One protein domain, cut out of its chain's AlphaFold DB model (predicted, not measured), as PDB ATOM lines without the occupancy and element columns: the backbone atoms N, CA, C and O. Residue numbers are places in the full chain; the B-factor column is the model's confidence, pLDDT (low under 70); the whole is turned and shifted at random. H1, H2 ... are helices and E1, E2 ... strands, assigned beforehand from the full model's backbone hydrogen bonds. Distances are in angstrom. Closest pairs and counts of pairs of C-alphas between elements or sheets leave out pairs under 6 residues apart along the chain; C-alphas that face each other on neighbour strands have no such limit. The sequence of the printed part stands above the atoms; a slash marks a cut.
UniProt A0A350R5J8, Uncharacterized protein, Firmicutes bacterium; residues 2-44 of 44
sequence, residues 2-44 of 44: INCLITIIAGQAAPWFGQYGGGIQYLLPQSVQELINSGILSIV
ATOM      1  N   ILE A   2     224.467 217.513 326.670       51.47
ATOM      2  CA  ILE A   2     223.413 218.501 326.419       51.47
ATOM      3  C   ILE A   2     222.727 218.070 325.124       51.47
ATOM      4  O   ILE A   2     223.385 217.954 324.094       51.47
ATOM      5  N   ASN A   3     221.433 217.767 325.185       57.03
ATOM      6  CA  ASN A   3     220.633 217.490 323.998       57.03
ATOM      7  C   ASN A   3     220.446 218.815 323.237       57.03
ATOM      8  O   ASN A   3     219.598 219.624 323.610       57.03
ATOM      9  N   CYS A   4     221.304 219.085 322.251       64.06
ATOM     10  CA  CYS A   4     221.267 220.313 321.461       64.06
ATOM     11  C   CYS A   4     220.264 220.140 320.314       64.06
ATOM     12  O   CYS A   4     220.620 219.811 319.185       64.06
ATOM     13  N   LEU A   5     218.978 220.267 320.644       79.31
ATOM     14  CA  LEU A   5     217.889 220.144 319.680       79.31
ATOM     15  C   LEU A   5     217.837 221.400 318.804       79.31
ATOM     16  O   LEU A   5     217.610 222.499 319.309       79.31
ATOM     17  N   ILE A   6     218.004 221.233 317.490       90.50
ATOM     18  CA  ILE A   6     217.743 222.292 316.510       90.50
ATOM     19  C   ILE A   6     216.368 222.100 315.876       90.50
ATOM     20  O   ILE A   6     215.945 220.980 315.596       90.50
ATOM     21  N   THR A   7     215.670 223.209 315.631       93.88
ATOM     22  CA  THR A   7     214.437 223.201 314.834       93.88
ATOM     23  C   THR A   7     214.788 223.447 313.374       93.88
ATOM     24  O   THR A   7     215.548 224.361 313.061       93.88
ATOM     25  N   ILE A   8     214.232 222.627 312.489       95.31
ATOM     26  CA  ILE A   8     214.490 222.628 311.045       95.31
ATOM     27  C   ILE A   8     213.174 222.500 310.286       95.31
ATOM     28  O   ILE A   8     212.201 221.951 310.807       95.31
ATOM     29  N   ILE A   9     213.154 222.970 309.041       97.50
ATOM     30  CA  ILE A   9     212.021 222.754 308.136       97.50
ATOM     31  C   ILE A   9     212.416 221.660 307.151       97.50
ATOM     32  O   ILE A   9     213.332 221.842 306.349       97.50
ATOM     33  N   ALA A  10     211.727 220.526 307.216       97.25
ATOM     34  CA  ALA A  10     211.875 219.440 306.257       97.25
ATOM     35  C   ALA A  10     210.867 219.602 305.117       97.25
ATOM     36  O   ALA A  10     209.713 219.970 305.342       97.25
ATOM     37  N   GLY A  11     211.284 219.292 303.895       97.69
ATOM     38  CA  GLY A  11     210.397 219.308 302.739       97.69
ATOM     39  C   GLY A  11     210.938 218.475 301.592       97.69
ATOM     40  O   GLY A  11     212.113 218.119 301.565       97.69
ATOM     41  N   GLN A  12     210.077 218.165 300.631       98.19
ATOM     42  CA  GLN A  12     210.503 217.520 299.397       98.19
ATOM     43  C   GLN A  12     211.069 218.572 298.435       98.19
ATOM     44  O   GLN A  12     210.463 219.622 298.226       98.19
ATOM     45  N   ALA A  13     212.235 218.298 297.853       97.94
ATOM     46  CA  ALA A  13     212.847 219.141 296.840       97.94
ATOM     47  C   ALA A  13     212.016 219.096 295.549       97.94
ATOM     48  O   ALA A  13     211.722 218.019 295.025       97.94
ATOM     49  N   ALA A  14     211.646 220.266 295.031       97.62
ATOM     50  CA  ALA A  14     210.894 220.378 293.787       97.62
ATOM     51  C   ALA A  14     211.748 219.965 292.567       97.62
ATOM     52  O   ALA A  14     212.973 220.112 292.600       97.62
ATOM     53  N   PRO A  15     211.129 219.492 291.469       98.31
ATOM     54  CA  PRO A  15     211.823 219.306 290.197       98.31
ATOM     55  C   PRO A  15     212.381 220.642 289.693       98.31
ATOM     56  O   PRO A  15     211.638 221.618 289.592       98.31
ATOM     57  N   TRP A  16     213.676 220.701 289.378       97.69
ATOM     58  CA  TRP A  16     214.338 221.916 288.886       97.69
ATOM     59  C   TRP A  16     215.622 221.581 288.110       97.69
ATOM     60  O   TRP A  16     216.114 220.459 288.178       97.69
ATOM     61  N   PHE A  17     216.162 222.537 287.343       97.44
ATOM     62  CA  PHE A  17     217.383 222.369 286.525       97.44
ATOM     63  C   PHE A  17     217.383 221.135 285.591       97.44
ATOM     64  O   PHE A  17     218.416 220.503 285.377       97.44
ATOM     65  N   GLY A  18     216.220 220.765 285.042       97.75
ATOM     66  CA  GLY A  18     216.074 219.576 284.188       97.75
ATOM     67  C   GLY A  18     216.199 218.244 284.939       97.75
ATOM     68  O   GLY A  18     216.327 217.201 284.306       97.75
ATOM     69  N   GLN A  19     216.166 218.275 286.273       98.19
ATOM     70  CA  GLN A  19     216.229 217.107 287.144       98.19
ATOM     71  C   GLN A  19     214.880 216.859 287.820       98.19
ATOM     72  O   GLN A  19     214.119 217.787 288.102       98.19
ATOM     73  N   TYR A  20     214.610 215.592 288.130       97.50
ATOM     74  CA  TYR A  20     213.352 215.165 288.744       97.50
ATOM     75  C   TYR A  20     213.136 215.707 290.166       97.50
ATOM     76  O   TYR A  20     211.996 215.793 290.610       97.50
ATOM     77  N   GLY A  21     214.201 216.080 290.883       97.12
ATOM     78  CA  GLY A  21     214.100 216.439 292.299       97.12
ATOM     79  C   GLY A  21     213.608 215.253 293.137       97.12
ATOM     80  O   GLY A  21     214.043 214.120 292.939       97.12
ATOM     81  N   GLY A  22     212.708 215.512 294.085       97.38
ATOM     82  CA  GLY A  22     211.997 214.479 294.842       97.38
ATOM     83  C   GLY A  22     212.701 213.976 296.106       97.38
ATOM     84  O   GLY A  22     212.070 213.269 296.891       97.38
ATOM     85  N   GLY A  23     213.959 214.360 296.338       97.75
ATOM     86  CA  GLY A  23     214.669 214.100 297.594       97.75
ATOM     87  C   GLY A  23     214.114 214.909 298.771       97.75
ATOM     88  O   GLY A  23     213.387 215.881 298.575       97.75
ATOM     89  N   ILE A  24     214.471 214.532 300.001       97.88
ATOM     90  CA  ILE A  24     214.155 215.323 301.198       97.88
ATOM     91  C   ILE A  24     215.262 216.348 301.424       97.88
ATOM     92  O   ILE A  24     216.439 215.996 301.488       97.88
ATOM     93  N   GLN A  25     214.875 217.611 301.560       97.69
ATOM     94  CA  GLN A  25     215.752 218.715 301.918       97.69
ATOM     95  C   GLN A  25     215.397 219.260 303.300       97.69
ATOM     96  O   GLN A  25     214.239 219.222 303.727       97.69
ATOM     97  N   TYR A  26     216.405 219.812 303.970       96.88
ATOM     98  CA  TYR A  26     216.266 220.458 305.266       96.88
ATOM     99  C   TYR A  26     216.744 221.898 305.165       96.88
ATOM    100  O   TYR A  26     217.908 222.151 304.851       96.88
ATOM    101  N   LEU A  27     215.851 222.843 305.441       96.94
ATOM    102  CA  LEU A  27     216.237 224.229 305.643       96.94
ATOM    103  C   LEU A  27     216.702 224.389 307.090       96.94
ATOM    104  O   LEU A  27     215.939 224.165 308.036       96.94
ATOM    105  N   LEU A  28     217.974 224.743 307.231       96.31
ATOM    106  CA  LEU A  28     218.643 224.913 308.512       96.31
ATOM    107  C   LEU A  28     218.485 226.362 309.002       96.31
ATOM    108  O   LEU A  28     218.464 227.279 308.181       96.31
ATOM    109  N   PRO A  29     218.399 226.593 310.326       94.31
ATOM    110  CA  PRO A  29     218.269 227.941 310.889       94.31
ATOM    111  C   PRO A  29     219.560 228.772 310.783       94.31
ATOM    112  O   PRO A  29     219.534 229.979 311.001       94.31
ATOM    113  N   GLN A  30     220.686 228.118 310.493       95.25
ATOM    114  CA  GLN A  30     222.034 228.677 310.424       95.25
ATOM    115  C   GLN A  30     222.790 228.017 309.268       95.25
ATOM    116  O   GLN A  30     222.375 226.970 308.759       95.25
ATOM    117  N   SER A  31     223.924 228.592 308.870       96.88
ATOM    118  CA  SER A  31     224.800 227.950 307.893       96.88
ATOM    119  C   SER A  31     225.368 226.630 308.430       96.88
ATOM    120  O   SER A  31     225.548 226.441 309.635       96.88
ATOM    121  N   VAL A  32     225.717 225.714 307.522       96.12
ATOM    122  CA  VAL A  32     226.365 224.441 307.886       96.12
ATOM    123  C   VAL A  32     227.644 224.683 308.693       96.12
ATOM    124  O   VAL A  32     227.899 223.975 309.664       96.12
ATOM    125  N   GLN A  33     228.418 225.715 308.344       97.56
ATOM    126  CA  GLN A  33     229.654 226.048 309.050       97.56
ATOM    127  C   GLN A  33     229.400 226.485 310.497       97.56
ATOM    128  O   GLN A  33     230.123 226.061 311.394       97.56
ATOM    129  N   GLU A  34     228.378 227.303 310.751       96.06
ATOM    130  CA  GLU A  34     228.013 227.710 312.115       96.06
ATOM    131  C   GLU A  34     227.569 226.514 312.955       96.06
ATOM    132  O   GLU A  34     227.968 226.386 314.112       96.06
ATOM    133  N   LEU A  35     226.818 225.587 312.358       94.69
ATOM    134  CA  LEU A  35     226.396 224.362 313.033       94.69
ATOM    135  C   LEU A  35     227.582 223.453 313.375       94.69
ATOM    136  O   LEU A  35     227.608 222.885 314.466       94.69
ATOM    137  N   ILE A  36     228.590 223.368 312.503       95.94
ATOM    138  CA  ILE A  36     229.849 222.668 312.799       95.94
ATOM    139  C   ILE A  36     230.599 223.371 313.936       95.94
ATOM    140  O   ILE A  36     230.984 222.732 314.911       95.94
ATOM    141  N   ASN A  37     230.751 224.694 313.853       95.44
ATOM    142  CA  ASN A  37     231.441 225.486 314.875       95.44
ATOM    143  C   ASN A  37     230.754 225.391 316.248       95.44
ATOM    144  O   ASN A  37     231.422 225.448 317.278       95.44
ATOM    145  N   SER A  38     229.427 225.231 316.269       92.88
ATOM    146  CA  SER A  38     228.634 225.039 317.491       92.88
ATOM    147  C   SER A  38     228.674 223.611 318.051       92.88
ATOM    148  O   SER A  38     228.170 223.371 319.147       92.88
ATOM    149  N   GLY A  39     229.244 222.653 317.312       93.06
ATOM    150  CA  GLY A  39     229.291 221.237 317.685       93.06
ATOM    151  C   GLY A  39     227.979 220.471 317.479       93.06
ATOM    152  O   GLY A  39     227.873 219.334 317.930       93.06
ATOM    153  N   ILE A  40     226.983 221.065 316.811       93.25
ATOM    154  CA  ILE A  40     225.720 220.393 316.454       93.25
ATOM    155  C   ILE A  40     225.925 219.429 315.279       93.25
ATOM    156  O   ILE A  40     225.333 218.351 315.252       93.25
ATOM    157  N   LEU A  41     226.761 219.809 314.311       93.56
ATOM    158  CA  LEU A  41     227.172 218.955 313.198       93.56
ATOM    159  C   LEU A  41     228.659 218.615 313.299       93.56
ATOM    160  O   LEU A  41     229.456 219.392 313.819       93.56
ATOM    161  N   SER A  42     229.038 217.470 312.737       94.56
ATOM    162  CA  SER A  42     230.431 217.057 312.570       94.56
ATOM    163  C   SER A  42     230.686 216.619 311.134       94.56
ATOM    164  O   SER A  42     229.809 216.044 310.488       94.56
ATOM    165  N   ILE A  43     231.901 216.856 310.654       93.88
ATOM    166  CA  ILE A  43     232.397 216.253 309.416       93.88
ATOM    167  C   ILE A  43     232.824 214.815 309.748       93.88
ATOM    168  O   ILE A  43     233.468 214.603 310.778       93.88
ATOM    169  N   VAL A  44     232.438 213.852 308.909       84.44
ATOM    170  CA  VAL A  44     232.803 212.427 309.021       84.44
ATOM    171  C   VAL A  44     233.710 211.996 307.882       84.44
ATOM    172  O   VAL A  44     233.577 212.580 306.782       84.44
TER     173      VAL A  44
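Overview. This is residues 2 to 44 of the 44 residues of an uncharacterized protein of Firmicutes bacterium (UniProt A0A350R5J8). With little regular structure, the model is a slender rod: a short two-stranded hairpin, E1 and E2, with its long loop, residues 13 to 23, reaching to one end, and the small helix H1 toward the other. The 43 printed residues hold E1, E2 and H1 in that order, a mixed class with 14 residues in named elements; the sheet is antiparallel. The whole is only just loose, close to extended, with a radius of gyration of the C-alphas of 13.4 A, and spans 41 by 19 by 17 A.

Along the chain. E1, residues 9 to 12, starts at C-alpha 9 (212.021, 222.754, 308.136) and is 10.3 A long. E2, residues 24 to 27, is 10.2 A long. H1, residues 32 to 37, is 8.7 A long and ends at C-alpha 37 (231.441, 225.486, 314.875).

Arrangement. The hairpin's strands E1 and E2 are antiparallel at 149 degrees; N 25 and O 11, 2.8 A apart, are within hydrogen-bond range. In H1 every O i to N i+4 pair is within hydrogen-bond range. E1 and H1 are apart.

Size, cuts and confidence. The C-alphas of Ile 2 and Gly 18, the farthest apart, are 42.9 A apart. The printed part has no cut. The link E1 to E2 is long. Residues 2 to 4 have pLDDT under 70.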